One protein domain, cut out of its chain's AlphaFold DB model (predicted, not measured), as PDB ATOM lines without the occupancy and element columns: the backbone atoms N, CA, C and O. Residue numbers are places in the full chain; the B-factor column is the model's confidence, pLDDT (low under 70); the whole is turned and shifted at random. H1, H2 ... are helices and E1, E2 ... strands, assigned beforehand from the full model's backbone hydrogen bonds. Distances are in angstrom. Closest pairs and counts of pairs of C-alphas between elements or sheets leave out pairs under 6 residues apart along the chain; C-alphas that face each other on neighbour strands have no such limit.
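What this domain is: This is residues 323 to 436 of the 469 residues of an uncharacterized protein of Methanomicrobium sp (UniProt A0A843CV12). A single long helix, H1, runs through the middle of the domain, between a small antiparallel sheet of E1, E3 and E2 on one side and a parallel pair of strands, E4 and E5, on the other. The short helices H2, H3 and H5 form a loose cluster, with H2 near the beginning of H1, while H4 lies near the end of H1. The printed part has 114 residues, with five named helices and five named strands in the order E1 E2 E3 H1 E4 H2 H3 H4 E5 H5; the class is mixed, helices and strands. It is compact, with a radius of gyration of the C-alphas of 13.0 A, and rounded, spanning 37 by 33 by 25 A.

Where its parts are: Start at C-alpha 331, at (197.774, 161.547, 175.746), where E1 begins; it covers residues 331 to 335. E2, residues 349 to 351, and E3, residues 354 to 358 and 13.0 A long, follow. Find C-alpha 361 at (193.513, 166.359, 167.741); from there H1 runs 20.1 A to residue 374. E4 is residues 379 to 383, 13.1 A long, and H2 is residues 389 to 392. H3 holds residues 405 to 411, 9.9 A long, and H4 residues 413 to 416. E5, residues 420 to 425, is 16.1 A long, and H5, residues 429 to 432, ends at C-alpha 432, at (178.633, 180.696, 161.915).

How they stand to each other: Look first at the sheet E1 E3 E2: N 332 and O 357 are 2.8 A apart, within hydrogen-bond range, as are N 349 and O 356 in the hairpin of E2 and E3, at 2.9 A. H1 is on this sheet at a height of 10.3 A, making two layers, a helix on one face of a sheet; the closest C-alphas of E1 and H1, Ala 335 and Ala 367, are 5.6 A apart. E4, H2, H3, H4 and E5 make a strand-helix-strand unit, two parallel neighbour strands with helices between; N 380 and O 420 are 2.9 A apart. Residues 323 to 324 pair parallel with residues 380 to 381 of E4. H2 and H3 only just touch, with 3 pairs of C-alphas within 8 A, the closest being Leu 392 and Leu 405 at 4.6 A. In H1 and H3 every O i to N i+4 pair is within hydrogen-bond range; H2, H4 and H5 are too short for such a pair.

The domain as a whole: The two C-alphas farthest apart, Gly 347 and Asp 436, are 37.5 A apart. The printed part has no cut. The links from E1 to E2 and from H2 to H3 are long. The mean pLDDT of the printed part is 92.1, and no printed residue is under 70.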
ATOM      1  N   MET A 323     188.129 179.620 179.285       95.50
ATOM      2  CA  MET A 323     188.885 178.457 178.825       95.50
ATOM      3  C   MET A 323     188.922 178.405 177.301       95.50
ATOM      4  O   MET A 323     188.028 178.910 176.626       95.50
ATOM      5  N   SER A 324     189.968 177.797 176.752       94.94
ATOM      6  CA  SER A 324     190.085 177.537 175.317       94.94
ATOM      7  C   SER A 324     189.944 176.042 175.059       94.94
ATOM      8  O   SER A 324     190.362 175.237 175.892       94.94
ATOM      9  N   ALA A 325     189.365 175.691 173.917       95.75
ATOM     10  CA  ALA A 325     189.399 174.334 173.393       95.75
ATOM     11  C   ALA A 325     190.165 174.365 172.071       95.75
ATOM     12  O   ALA A 325     189.722 174.992 171.111       95.75
ATOM     13  N   GLU A 326     191.324 173.718 172.045       95.75
ATOM     14  CA  GLU A 326     192.218 173.643 170.889       95.75
ATOM     15  C   GLU A 326     192.500 172.170 170.559       95.75
ATOM     16  O   GLU A 326     192.406 171.285 171.418       95.75
ATOM     17  N   SER A 327     192.841 171.895 169.301       94.62
ATOM     18  CA  SER A 327     193.323 170.584 168.874       94.62
ATOM     19  C   SER A 327     194.568 170.198 169.673       94.62
ATOM     20  O   SER A 327     195.471 171.012 169.861       94.62
ATOM     21  N   SER A 328     194.626 168.961 170.161       90.19
ATOM     22  CA  SER A 328     195.762 168.474 170.944       90.19
ATOM     23  C   SER A 328     196.064 167.014 170.644       90.19
ATOM     24  O   SER A 328     195.160 166.183 170.632       90.19
ATOM     25  N   GLU A 329     197.345 166.714 170.447       85.56
ATOM     26  CA  GLU A 329     197.868 165.354 170.254       85.56
ATOM     27  C   GLU A 329     198.385 164.731 171.564       85.56
ATOM     28  O   GLU A 329     199.066 163.707 171.548       85.56
ATOM     29  N   ALA A 330     198.113 165.368 172.707       83.88
ATOM     30  CA  ALA A 330     198.535 164.855 174.003       83.88
ATOM     31  C   ALA A 330     197.767 163.579 174.385       83.88
ATOM     32  O   ALA A 330     196.598 163.397 174.032       83.88
ATOM     33  N   ASP A 331     198.420 162.721 175.170       87.81
ATOM     34  CA  ASP A 331     197.774 161.547 175.746       87.81
ATOM     35  C   ASP A 331     196.625 161.963 176.671       87.81
ATOM     36  O   ASP A 331     196.754 162.834 177.538       87.81
ATOM     37  N   ILE A 332     195.486 161.300 176.495       86.81
ATOM     38  CA  ILE A 332     194.295 161.500 177.303       86.81
ATOM     39  C   ILE A 332     194.367 160.541 178.488       86.81
ATOM     40  O   ILE A 332     194.533 159.332 178.324       86.81
ATOM     41  N   THR A 333     194.239 161.087 179.695       89.00
ATOM     42  CA  THR A 333     194.349 160.352 180.963       89.00
ATOM     43  C   THR A 333     193.082 160.537 181.797       89.00
ATOM     44  O   THR A 333     193.060 161.252 182.792       89.00
ATOM     45  N   GLY A 334     191.996 159.896 181.367       90.06
ATOM     46  CA  GLY A 334     190.707 159.929 182.059       90.06
ATOM     47  C   GLY A 334     189.909 161.198 181.773       90.06
ATOM     48  O   GLY A 334     189.591 161.962 182.686       90.06
ATOM     49  N   ALA A 335     189.596 161.442 180.498       91.88
ATOM     50  CA  ALA A 335     188.771 162.579 180.089       91.88
ATOM     51  C   ALA A 335     187.379 162.165 179.603       91.88
ATOM     52  O   ALA A 335     187.194 161.082 179.051       91.88
ATOM     53  N   ASP A 336     186.423 163.080 179.768       93.94
ATOM     54  CA  ASP A 336     185.055 162.948 179.268       93.94
ATOM     55  C   ASP A 336     184.949 163.607 177.887       93.94
ATOM     56  O   ASP A 336     185.256 164.791 177.743       93.94
ATOM     57  N   ILE A 337     184.529 162.846 176.878       93.69
ATOM     58  CA  ILE A 337     184.346 163.298 175.489       93.69
ATOM     59  C   ILE A 337     182.914 163.085 174.976       93.69
ATOM     60  O   ILE A 337     182.635 163.304 173.795       93.69
ATOM     61  N   ARG A 338     181.982 162.685 175.849       93.69
ATOM     62  CA  ARG A 338     180.610 162.266 175.485       93.69
ATOM     63  C   ARG A 338     179.760 163.305 174.816       93.69
ATOM     64  O   ARG A 338     178.792 162.966 174.145       93.69
ATOM     65  N   LEU A 339     180.089 164.571 175.045       94.81
ATOM     66  CA  LEU A 339     179.384 165.649 174.385       94.81
ATOM     67  C   LEU A 339     179.487 165.510 172.859       94.81
ATOM     68  O   LEU A 339     178.519 165.794 172.163       94.81
ATOM     69  N   PHE A 340     180.636 165.040 172.367       94.75
ATOM     70  CA  PHE A 340     180.921 164.934 170.942       94.75
ATOM     71  C   PHE A 340     180.946 163.494 170.433       94.75
ATOM     72  O   PHE A 340     180.651 163.288 169.263       94.75
ATOM     73  N   PHE A 341     181.289 162.506 171.262       92.19
ATOM     74  CA  PHE A 341     181.495 161.121 170.827       92.19
ATOM     75  C   PHE A 341     180.489 160.165 171.475       92.19
ATOM     76  O   PHE A 341     180.453 160.029 172.699       92.19
ATOM     77  N   GLY A 342     179.706 159.467 170.647       88.62
ATOM     78  CA  GLY A 342     178.788 158.411 171.089       88.62
ATOM     79  C   GLY A 342     179.473 157.067 171.367       88.62
ATOM     80  O   GLY A 342     178.967 156.269 172.151       88.62
ATOM     81  N   SER A 343     180.636 156.825 170.758       86.31
ATOM     82  CA  SER A 343     181.456 155.625 170.938       86.31
ATOM     83  C   SER A 343     182.943 156.007 171.005       86.31
ATOM     84  O   SER A 343     183.324 157.139 170.692       86.31
ATOM     85  N   LEU A 344     183.798 155.067 171.415       85.50
ATOM     86  CA  LEU A 344     185.242 155.284 171.414       85.50
ATOM     87  C   LEU A 344     185.872 155.029 170.043       85.50
ATOM     88  O   LEU A 344     185.670 153.955 169.467       85.50
ATOM     89  N   PRO A 345     186.740 155.936 169.562       77.25
ATOM     90  CA  PRO A 345     187.591 155.645 168.421       77.25
ATOM     91  C   PRO A 345     188.504 154.443 168.689       77.25
ATOM     92  O   PRO A 345     189.036 154.265 169.792       77.25
ATOM     93  N   LYS A 346     188.734 153.624 167.655       79.19
ATOM     94  CA  LYS A 346     189.658 152.481 167.727       79.19
ATOM     95  C   LYS A 346     191.045 152.941 168.194       79.19
ATOM     96  O   LYS A 346     191.558 153.944 167.707       79.19
ATOM     97  N   GLY A 347     191.662 152.181 169.099       75.81
ATOM     98  CA  GLY A 347     192.984 152.498 169.660       75.81
ATOM     99  C   GLY A 347     192.955 153.290 170.972       75.81
ATOM    100  O   GLY A 347     194.014 153.546 171.538       75.81
ATOM    101  N   THR A 348     191.766 153.623 171.481       83.00
ATOM    102  CA  THR A 348     191.566 154.150 172.841       83.00
ATOM    103  C   THR A 348     190.915 153.101 173.744       83.00
ATOM    104  O   THR A 348     190.305 152.146 173.257       83.00
ATOM    105  N   THR A 349     191.078 153.241 175.061       87.38
ATOM    106  CA  THR A 349     190.488 152.343 176.064       87.38
ATOM    107  C   THR A 349     189.602 153.117 177.042       87.38
ATOM    108  O   THR A 349     189.687 154.342 177.148       87.38
ATOM    109  N   GLY A 350     188.731 152.398 177.759       89.50
ATOM    110  CA  GLY A 350     187.802 152.977 178.735       89.50
ATOM    111  C   GLY A 350     186.390 153.148 178.179       89.50
ATOM    112  O   GLY A 350     185.891 152.280 177.461       89.50
ATOM    113  N   THR A 351     185.745 154.265 178.519       90.38
ATOM    114  CA  THR A 351     184.433 154.675 177.986       90.38
ATOM    115  C   THR A 351     184.478 156.150 177.583       90.38
ATOM    116  O   THR A 351     185.400 156.850 178.004       90.38
ATOM    117  N   PRO A 352     183.520 156.675 176.797       90.12
ATOM    118  CA  PRO A 352     183.490 158.099 176.461       90.12
ATOM    119  C   PRO A 352     183.496 159.044 177.681       90.12
ATOM    120  O   PRO A 352     183.964 160.170 177.566       90.12
ATOM    121  N   GLU A 353     183.008 158.608 178.850       92.69
ATOM    122  CA  GLU A 353     183.101 159.317 180.141       92.69
ATOM    123  C   GLU A 353     184.538 159.472 180.662       92.69
ATOM    124  O   GLU A 353     184.813 160.361 181.471       92.69
ATOM    125  N   ASN A 354     185.394 158.510 180.322       92.31
ATOM    126  CA  ASN A 354     186.667 158.254 180.974       92.31
ATOM    127  C   ASN A 354     187.632 157.575 179.993       92.31
ATOM    128  O   ASN A 354     187.958 156.390 180.116       92.31
ATOM    129  N   VAL A 355     188.048 158.338 178.987       91.25
ATOM    130  CA  VAL A 355     188.946 157.879 177.927       91.25
ATOM    131  C   VAL A 355     190.382 157.859 178.407       91.25
ATOM    132  O   VAL A 355     190.845 158.817 179.029       91.25
ATOM    133  N   ILE A 356     191.099 156.792 178.063       90.56
ATOM    134  CA  ILE A 356     192.540 156.670 178.270       90.56
ATOM    135  C   ILE A 356     193.204 156.261 176.952       90.56
ATOM    136  O   ILE A 356     192.757 155.335 176.272       90.56
ATOM    137  N   GLY A 357     194.294 156.938 176.591       86.38
ATOM    138  CA  GLY A 357     195.138 156.566 175.456       86.38
ATOM    139  C   GLY A 357     195.568 157.752 174.599       86.38
ATOM    140  O   GLY A 357     195.404 158.909 174.982       86.38
ATOM    141  N   LYS A 358     196.113 157.449 173.418       83.12
ATOM    142  CA  LYS A 358     196.544 158.471 172.460       83.12
ATOM    143  C   LYS A 358     195.328 159.198 171.888       83.12
ATOM    144  O   LYS A 358     194.523 158.598 171.173       83.12
ATOM    145  N   GLY A 359     195.192 160.481 172.214       74.69
ATOM    146  CA  GLY A 359     194.150 161.339 171.666       74.69
ATOM    147  C   GLY A 359     194.501 161.800 170.254       74.69
ATOM    148  O   GLY A 359     195.612 162.256 170.006       74.69
ATOM    149  N   SER A 360     193.551 161.725 169.321       86.00
ATOM    150  CA  SER A 360     193.619 162.543 168.110       86.00
ATOM    151  C   SER A 360     193.401 164.010 168.482       86.00
ATOM    152  O   SER A 360     192.780 164.300 169.508       86.00
ATOM    153  N   GLY A 361     193.783 164.926 167.587       88.50
ATOM    154  CA  GLY A 361     193.513 166.359 167.741       88.50
ATOM    155  C   GLY A 361     192.070 166.679 168.165       88.50
ATOM    156  O   GLY A 361     191.843 167.435 169.110       88.50
ATOM    157  N   SER A 362     191.088 166.024 167.533       90.94
ATOM    158  CA  SER A 362     189.658 166.167 167.849       90.94
ATOM    159  C   SER A 362     189.256 165.594 169.210       90.94
ATOM    160  O   SER A 362     188.415 166.183 169.885       90.94
ATOM    161  N   MET A 363     189.850 164.481 169.652       91.44
ATOM    162  CA  MET A 363     189.577 163.926 170.982       91.44
ATOM    163  C   MET A 363     190.149 164.815 172.088       91.44
ATOM    164  O   MET A 363     189.452 165.092 173.065       91.44
ATOM    165  N   GLY A 364     191.380 165.307 171.919       93.00
ATOM    166  CA  GLY A 364     191.994 166.248 172.857       93.00
ATOM    167  C   GLY A 364     191.169 167.530 172.992       93.00
ATOM    168  O   GLY A 364     190.893 167.985 174.102       93.00
ATOM    169  N   MET A 365     190.679 168.056 171.870       95.62
ATOM    170  CA  MET A 365     189.798 169.221 171.850       95.62
ATOM    171  C   MET A 365     188.441 168.959 172.525       95.62
ATOM    172  O   MET A 365     187.981 169.777 173.322       95.62
ATOM    173  N   ALA A 366     187.812 167.807 172.266       95.25
ATOM    174  CA  ALA A 366     186.551 167.416 172.903       95.25
ATOM    175  C   ALA A 366     186.687 167.268 174.425       95.25
ATOM    176  O   ALA A 366     185.806 167.701 175.174       95.25
ATOM    177  N   ALA A 367     187.810 166.706 174.880       94.50
ATOM    178  CA  ALA A 367     188.150 166.594 176.291       94.50
ATOM    179  C   ALA A 367     188.307 167.978 176.939       94.50
ATOM    180  O   ALA A 367     187.730 168.232 177.998       94.50
ATOM    181  N   GLN A 368     189.032 168.898 176.293       96.00
ATOM    182  CA  GLN A 368     189.191 170.275 176.775       96.00
ATOM    183  C   GLN A 368     187.851 171.014 176.857       96.00
ATOM    184  O   GLN A 368     187.559 171.640 177.877       96.00
ATOM    185  N   PHE A 369     187.012 170.904 175.824       97.25
ATOM    186  CA  PHE A 369     185.703 171.556 175.786       97.25
ATOM    187  C   PHE A 369     184.775 171.021 176.886       97.25
ATOM    188  O   PHE A 369     184.180 171.789 177.642       97.25
ATOM    189  N   THR A 370     184.696 169.698 177.046       96.00
ATOM    190  CA  THR A 370     183.874 169.075 178.096       96.00
ATOM    191  C   THR A 370     184.408 169.406 179.492       96.00
ATOM    192  O   THR A 370     183.631 169.676 180.411       96.00
ATOM    193  N   ALA A 371     185.732 169.463 179.668       95.62
ATOM    194  CA  ALA A 371     186.346 169.918 180.911       95.62
ATOM    195  C   ALA A 371     186.000 171.383 181.219       95.62
ATOM    196  O   ALA A 371     185.731 171.702 182.377       95.62
ATOM    197  N   ALA A 372     185.956 172.257 180.208       96.50
ATOM    198  CA  ALA A 372     185.545 173.647 180.376       96.50
ATOM    199  C   ALA A 372     184.092 173.764 180.858       96.50
ATOM    200  O   ALA A 372     183.827 174.477 181.828       96.50
ATOM    201  N   LEU A 373     183.172 172.984 180.281       96.31
ATOM    202  CA  LEU A 373     181.787 172.909 180.758       96.31
ATOM    203  C   LEU A 373     181.696 172.400 182.204       96.31
ATOM    204  O   LEU A 373     181.011 172.995 183.034       96.31
ATOM    205  N   ARG A 374     182.426 171.328 182.546       94.81
ATOM    206  CA  ARG A 374     182.450 170.771 183.913       94.81
ATOM    207  C   ARG A 374     183.007 171.761 184.937       94.81
ATOM    208  O   ARG A 374     182.526 171.800 186.066       94.81
ATOM    209  N   LYS A 375     183.986 172.577 184.537       95.06
ATOM    210  CA  LYS A 375     184.547 173.678 185.336       95.06
ATOM    211  C   LYS A 375     183.690 174.947 185.309       95.06
ATOM    212  O   LYS A 375     184.095 175.954 185.886       95.06
ATOM    213  N   ARG A 376     182.513 174.906 184.668       94.56
ATOM    214  CA  ARG A 376     181.575 176.028 184.532       94.56
ATOM    215  C   ARG A 376     182.247 177.278 183.965       94.56
ATOM    216  O   ARG A 376     182.047 178.374 184.487       94.56
ATOM    217  N   ALA A 377     183.076 177.097 182.933       96.12
ATOM    218  CA  ALA A 377     183.690 178.206 182.210       96.12
ATOM    219  C   ALA A 377     182.604 179.206 181.801       96.12
ATOM    220  O   ALA A 377     181.594 178.818 181.211       96.12
ATOM    221  N   SER A 378     182.784 180.483 182.124       95.62
ATOM    222  CA  SER A 378     181.838 181.528 181.719       95.62
ATOM    223  C   SER A 378     181.892 181.744 180.209       95.62
ATOM    224  O   SER A 378     180.871 182.019 179.581       95.62
ATOM    225  N   LEU A 379     183.078 181.563 179.625       97.75
ATOM    226  CA  LEU A 379     183.328 181.680 178.200       97.75
ATOM    227  C   LEU A 379     184.289 180.586 177.719       97.75
ATOM    228  O   LEU A 379     185.369 180.401 178.284       97.75
ATOM    229  N   ILE A 380     183.908 179.904 176.640       98.31
ATOM    230  CA  ILE A 380     184.757 178.961 175.911       98.31
ATOM    231  C   ILE A 380     185.179 179.606 174.590       98.31
ATOM    232  O   ILE A 380     184.329 179.982 173.783       98.31
ATOM    233  N   ILE A 381     186.489 179.734 174.379       98.12
ATOM    234  CA  ILE A 381     187.083 180.335 173.181       98.12
ATOM    235  C   ILE A 381     187.579 179.245 172.229       98.12
ATOM    236  O   ILE A 381     188.319 178.348 172.643       98.12
ATOM    237  N   ILE A 382     187.215 179.360 170.952       98.00
ATOM    238  CA  ILE A 382     187.648 178.466 169.871       98.00
ATOM    239  C   ILE A 382     188.265 179.300 168.743       98.00
ATOM    240  O   ILE A 382     187.650 180.243 168.253       98.00
ATOM    241  N   ASP A 383     189.472 178.945 168.315       96.62
ATOM    242  CA  ASP A 383     190.140 179.569 167.169       96.62
ATOM    243  C   ASP A 383     190.265 178.541 166.042       96.62
ATOM    244  O   ASP A 383     190.897 177.501 166.247       96.62
ATOM    245  N   GLU A 384     189.642 178.789 164.883       95.81
ATOM    246  CA  GLU A 384     189.635 177.853 163.747       95.81
ATOM    247  C   GLU A 384     191.045 177.380 163.382       95.81
ATOM    248  O   GLU A 384     191.258 176.181 163.202       95.81
ATOM    249  N   ASP A 385     192.022 178.291 163.404       93.56
ATOM    250  CA  ASP A 385     193.418 178.025 163.034       93.56
ATOM    251  C   ASP A 385     194.111 177.009 163.963       93.56
ATOM    252  O   ASP A 385     195.158 176.455 163.631       93.56
ATOM    253  N   LYS A 386     193.533 176.748 165.140       93.94
ATOM    254  CA  LYS A 386     194.038 175.798 166.145       93.94
ATOM    255  C   LYS A 386     193.059 174.668 166.433       93.94
ATOM    256  O   LYS A 386     193.190 173.972 167.440       93.94
ATOM    257  N   SER A 387     192.042 174.504 165.596       95.12
ATOM    258  CA  SER A 387     190.918 173.618 165.864       95.12
ATOM    259  C   SER A 387     190.949 172.352 165.023       95.12
ATOM    260  O   SER A 387     191.384 172.340 163.876       95.12
ATOM    261  N   ALA A 388     190.396 171.274 165.575       93.31
ATOM    262  CA  ALA A 388     190.005 170.120 164.783       93.31
ATOM    263  C   ALA A 388     188.634 170.415 164.150       93.31
ATOM    264  O   ALA A 388     187.594 170.236 164.782       93.31
ATOM    265  N   THR A 389     188.624 170.920 162.915       91.38
ATOM    266  CA  THR A 389     187.409 171.430 162.242       91.38
ATOM    267  C   THR A 389     186.296 170.387 162.117       91.38
ATOM    268  O   THR A 389     185.120 170.726 162.230       91.38
ATOM    269  N   ASN A 390     186.647 169.105 161.998       89.56
ATOM    270  CA  ASN A 390     185.704 167.982 161.999       89.56
ATOM    271  C   ASN A 390     184.928 167.808 163.321       89.56
ATOM    272  O   ASN A 390     183.880 167.168 163.333       89.56
ATOM    273  N   LEU A 391     185.408 168.368 164.435       94.00
ATOM    274  CA  LEU A 391     184.664 168.429 165.695       94.00
ATOM    275  C   LEU A 391     183.663 169.599 165.720       94.00
ATOM    276  O   LEU A 391     182.711 169.598 166.496       94.00
ATOM    277  N   LEU A 392     183.871 170.616 164.883       95.81
ATOM    278  CA  LEU A 392     183.115 171.869 164.910       95.81
ATOM    279  C   LEU A 392     181.980 171.881 163.877       95.81
ATOM    280  O   LEU A 392     180.846 172.265 164.191       95.81
ATOM    281  N   VAL A 393     182.257 171.406 162.662       94.38
ATOM    282  CA  VAL A 393     181.309 171.370 161.539       94.38
ATOM    283  C   VAL A 393     181.184 169.965 160.937       94.38
ATOM    284  O   VAL A 393     182.172 169.230 160.900       94.38
ATOM    285  N   PRO A 394     179.982 169.573 160.469       90.19
ATOM    286  CA  PRO A 394     179.785 168.301 159.787       90.19
ATOM    287  C   PRO A 394     180.492 168.282 158.429       90.19
ATOM    288  O   PRO A 394     180.569 169.301 157.745       90.19
ATOM    289  N   ASN A 395     180.933 167.099 158.006       84.56
ATOM    290  CA  ASN A 395     181.411 166.846 156.647       84.56
ATOM    291  C   ASN A 395     180.839 165.531 156.084       84.56
ATOM    292  O   ASN A 395     180.329 164.695 156.829       84.56
ATOM    293  N   CYS A 396     180.908 165.353 154.761       82.75
ATOM    294  CA  CYS A 396     180.260 164.244 154.045       82.75
ATOM    295  C   CYS A 396     180.857 162.852 154.320       82.75
ATOM    296  O   CYS A 396     180.217 161.854 154.002       82.75
ATOM    297  N   ILE A 397     182.052 162.776 154.909       83.75
ATOM    298  CA  ILE A 397     182.738 161.517 155.242       83.75
ATOM    299  C   ILE A 397     182.729 161.220 156.749       83.75
ATOM    300  O   ILE A 397     183.298 160.223 157.193       83.75
ATOM    301  N   GLN A 398     182.117 162.090 157.555       79.69
ATOM    302  CA  GLN A 398     182.110 161.967 159.007       79.69
ATOM    303  C   GLN A 398     181.214 160.815 159.467       79.69
ATOM    304  O   GLN A 398     180.087 160.658 159.001       79.69
ATOM    305  N   SER A 399     181.707 160.030 160.430       74.56
ATOM    306  CA  SER A 399     180.904 159.008 161.112       74.56
ATOM    307  C   SER A 399     179.721 159.644 161.850       74.56
ATOM    308  O   SER A 399     179.872 160.690 162.483       74.56
ATOM    309  N   SER A 400     178.569 158.966 161.847       70.31
ATOM    310  CA  SER A 400     177.375 159.361 162.606       70.31
ATOM    311  C   SER A 400     177.576 159.353 164.127       70.31
ATOM    312  O   SER A 400     176.746 159.891 164.854       70.31
ATOM    313  N   GLU A 401     178.667 158.763 164.617       82.25
ATOM    314  CA  GLU A 401     178.987 158.675 166.045       82.25
ATOM    315  C   GLU A 401     179.629 159.952 166.612       82.25
ATOM    316  O   GLU A 401     179.780 160.066 167.831       82.25
ATOM    317  N   VAL A 402     179.996 160.912 165.756       89.50
ATOM    318  CA  VAL A 402     180.515 162.219 166.178       89.50
ATOM    319  C   VAL A 402     179.437 163.283 165.986       89.50
ATOM    320  O   VAL A 402     178.923 163.453 164.884       89.50
ATOM    321  N   THR A 403     179.122 164.029 167.045       94.38
ATOM    322  CA  THR A 403     178.179 165.155 167.025       94.38
ATOM    323  C   THR A 403     178.956 166.475 166.995       94.38
ATOM    324  O   THR A 403     179.506 166.861 168.026       94.38
ATOM    325  N   PRO A 404     179.026 167.191 165.855       95.56
ATOM    326  CA  PRO A 404     179.779 168.440 165.764       95.56
ATOM    327  C   PRO A 404     179.175 169.570 166.602       95.56
ATOM    328  O   PRO A 404     177.959 169.616 166.817       95.56
ATOM    329  N   LEU A 405     179.998 170.551 166.985       97.31
ATOM    330  CA  LEU A 405     179.554 171.705 167.777       97.31
ATOM    331  C   LEU A 405     178.386 172.463 167.131       97.31
ATOM    332  O   LEU A 405     177.448 172.846 167.822       97.31
ATOM    333  N   SER A 406     178.392 172.630 165.810       97.00
ATOM    334  CA  SER A 406     177.279 173.255 165.073       97.00
ATOM    335  C   SER A 406     175.942 172.536 165.284       97.00
ATOM    336  O   SER A 406     174.906 173.185 165.445       97.00
ATOM    337  N   VAL A 407     175.947 171.201 165.360       95.88
ATOM    338  CA  VAL A 407     174.745 170.406 165.648       95.88
ATOM    339  C   VAL A 407     174.307 170.597 167.098       95.88
ATOM    340  O   VAL A 407     173.113 170.781 167.341       95.88
ATOM    341  N   ILE A 408     175.252 170.625 168.042       97.06
ATOM    342  CA  ILE A 408     174.976 170.881 169.465       97.06
ATOM    343  C   ILE A 408     174.357 172.272 169.644       97.06
ATOM    344  O   ILE A 408     173.289 172.389 170.239       97.06
ATOM    345  N   CYS A 409     174.954 173.318 169.065       97.00
ATOM    346  CA  CYS A 409     174.435 174.688 169.116       97.00
ATOM    347  C   CYS A 409     173.007 174.794 168.559       97.00
ATOM    348  O   CYS A 409     172.188 175.547 169.086       97.00
ATOM    349  N   LYS A 410     172.699 174.018 167.512       96.00
ATOM    350  CA  LYS A 410     171.389 174.016 166.855       96.00
ATOM    351  C   LYS A 410     170.319 173.219 167.602       96.00
ATOM    352  O   LYS A 410     169.179 173.666 167.676       96.00
ATOM    353  N   LYS A 411     170.649 172.009 168.065       96.00
ATOM    354  CA  LYS A 411     169.665 171.012 168.529       96.00
ATOM    355  C   LYS A 411     169.730 170.719 170.024       96.00
ATOM    356  O   LYS A 411     168.740 170.274 170.591       96.00
ATOM    357  N   GLU A 412     170.879 170.929 170.654       95.50
ATOM    358  CA  GLU A 412     171.166 170.447 172.009       95.50
ATOM    359  C   GLU A 412     171.807 171.527 172.884       95.50
ATOM    360  O   GLU A 412     172.642 171.247 173.743       95.50
ATOM    361  N   ARG A 413     171.408 172.782 172.673       94.62
ATOM    362  CA  ARG A 413     172.015 173.960 173.299       94.62
ATOM    363  C   ARG A 413     172.037 173.899 174.830       94.62
ATOM    364  O   ARG A 413     172.965 174.406 175.448       94.62
ATOM    365  N   GLN A 414     171.070 173.221 175.442       95.31
ATOM    366  CA  GLN A 414     171.028 172.954 176.881       95.31
ATOM    367  C   GLN A 414     172.254 172.187 177.403       95.31
ATOM    368  O   GLN A 414     172.615 172.346 178.566       95.31
ATOM    369  N   LYS A 415     172.926 171.386 176.560       95.75
ATOM    370  CA  LYS A 415     174.153 170.660 176.930       95.75
ATOM    371  C   LYS A 415     175.354 171.588 177.139       95.75
ATOM    372  O   LYS A 415     176.312 171.181 177.785       95.75
ATOM    373  N   LEU A 416     175.294 172.826 176.641       96.12
ATOM    374  CA  LEU A 416     176.312 173.858 176.877       96.12
ATOM    375  C   LEU A 416     176.181 174.511 178.267       96.12
ATOM    376  O   LEU A 416     177.044 175.289 178.669       96.12
ATOM    377  N   GLY A 417     175.120 174.198 179.021       93.81
ATOM    378  CA  GLY A 417     174.902 174.728 180.364       93.81
ATOM    379  C   GLY A 417     174.802 176.255 180.389       93.81
ATOM    380  O   GLY A 417     174.007 176.850 179.657       93.81
ATOM    381  N   ASP A 418     175.591 176.884 181.261       93.00
ATOM    382  CA  ASP A 418     175.645 178.343 181.414       93.00
ATOM    383  C   ASP A 418     176.791 179.003 180.629       93.00
ATOM    384  O   ASP A 418     176.919 180.229 180.648       93.00
ATOM    385  N   SER A 419     177.613 178.212 179.937       96.31
ATOM    386  CA  SER A 419     178.780 178.704 179.210       96.31
ATOM    387  C   SER A 419     178.380 179.449 177.939       96.31
ATOM    388  O   SER A 419     177.560 178.978 177.149       96.31
ATOM    389  N   SER A 420     179.009 180.599 177.708       97.81
ATOM    390  CA  SER A 420     179.028 181.244 176.396       97.81
ATOM    391  C   SER A 420     180.123 180.630 175.519       97.81
ATOM    392  O   SER A 420     181.132 180.131 176.021       97.81
ATOM    393  N   ILE A 421     179.955 180.704 174.203       98.38
ATOM    394  CA  ILE A 421     180.942 180.290 173.208       98.38
ATOM    395  C   ILE A 421     181.319 181.509 172.377       98.38
ATOM    396  O   ILE A 421     180.454 182.180 171.823       98.38
ATOM    397  N   LEU A 422     182.615 181.756 172.246       98.56
ATOM    398  CA  LEU A 422     183.171 182.721 171.312       98.56
ATOM    399  C   LEU A 422     184.083 181.975 170.349       98.56
ATOM    400  O   LEU A 422     184.999 181.280 170.790       98.56
ATOM    401  N   PHE A 423     183.868 182.137 169.049       98.31
ATOM    402  CA  PHE A 423     184.729 181.488 168.069       98.31
ATOM    403  C   PHE A 423     185.133 182.406 166.925       98.31
ATOM    404  O   PHE A 423     184.328 183.190 166.423       98.31
ATOM    405  N   ALA A 424     186.393 182.283 166.512       97.56
ATOM    406  CA  ALA A 424     186.880 182.843 165.263       97.56
ATOM    407  C   ALA A 424     186.621 181.851 164.130       97.56
ATOM    408  O   ALA A 424     186.915 180.667 164.285       97.56
ATOM    409  N   ALA A 425     186.099 182.337 163.005       94.62
ATOM    410  CA  ALA A 425     185.868 181.524 161.821       94.62
ATOM    411  C   ALA A 425     186.308 182.229 160.527       94.62
ATOM    412  O   ALA A 425     186.079 183.421 160.327       94.62
ATOM    413  N   ALA A 426     186.939 181.469 159.644       90.12
ATOM    414  CA  ALA A 426     187.215 181.796 158.253       90.12
ATOM    415  C   ALA A 426     186.384 180.918 157.305       90.12
ATOM    416  O   ALA A 426     185.856 181.443 156.331       90.12
ATOM    417  N   THR A 427     186.245 179.616 157.596       88.81
ATOM    418  CA  THR A 427     185.560 178.654 156.706       88.81
ATOM    419  C   THR A 427     184.437 177.864 157.379       88.81
ATOM    420  O   THR A 427     183.703 177.123 156.723       88.81
ATOM    421  N   MET A 428     184.238 178.024 158.691       93.44
ATOM    422  CA  MET A 428     183.195 177.315 159.447       93.44
ATOM    423  C   MET A 428     181.786 177.909 159.267       93.44
ATOM    424  O   MET A 428     181.073 178.143 160.246       93.44
ATOM    425  N   ASP A 429     181.343 178.120 158.028       94.69
ATOM    426  CA  ASP A 429     180.073 178.791 157.715       94.69
ATOM    427  C   ASP A 429     178.857 178.117 158.361       94.69
ATOM    428  O   ASP A 429     177.950 178.788 158.855       94.69
ATOM    429  N   ILE A 430     178.851 176.782 158.426       95.62
ATOM    430  CA  ILE A 430     177.766 176.022 159.061       95.62
ATOM    431  C   ILE A 430     177.658 176.359 160.554       95.62
ATOM    432  O   ILE A 430     176.549 176.508 161.061       95.62
ATOM    433  N   LEU A 431     178.781 176.510 161.263       97.38
ATOM    434  CA  LEU A 431     178.777 176.907 162.675       97.38
ATOM    435  C   LEU A 431     178.431 178.394 162.831       97.38
ATOM    436  O   LEU A 431     177.620 178.738 163.690       97.38
ATOM    437  N   THR A 432     178.968 179.262 161.967       97.69
ATOM    438  CA  THR A 432     178.633 180.696 161.915       97.69
ATOM    439  C   THR A 432     177.131 180.927 161.758       97.69
ATOM    440  O   THR A 432     176.553 181.755 162.460       97.69
ATOM    441  N   ALA A 433     176.460 180.149 160.906       97.25
ATOM    442  CA  ALA A 433     175.014 180.222 160.714       97.25
ATOM    443  C   ALA A 433     174.202 179.871 161.977       97.25
ATOM    444  O   ALA A 433     173.011 180.207 162.059       97.25
ATOM    445  N   GLU A 434     174.810 179.197 162.956       97.31
ATOM    446  CA  GLU A 434     174.180 178.836 164.225       97.31
ATOM    447  C   GLU A 434     174.485 179.807 165.379       97.31
ATOM    448  O   GLU A 434     173.877 179.677 166.443       97.31
ATOM    449  N   ALA A 435     175.328 180.821 165.155       98.00
ATOM    450  CA  ALA A 435     175.614 181.876 166.127       98.00
ATOM    451  C   ALA A 435     174.418 182.812 166.370       98.00
ATOM    452  O   ALA A 435     173.556 182.993 165.508       98.00
ATOM    453  N   ASP A 436     174.367 183.435 167.547       97.81
ATOM    454  CA  ASP A 436     173.347 184.430 167.896       97.81
ATOM    455  C   ASP A 436     173.664 185.800 167.302       97.81
ATOM    456  O   ASP A 436     172.778 186.469 166.770       97.81
TER     457      ASP A 436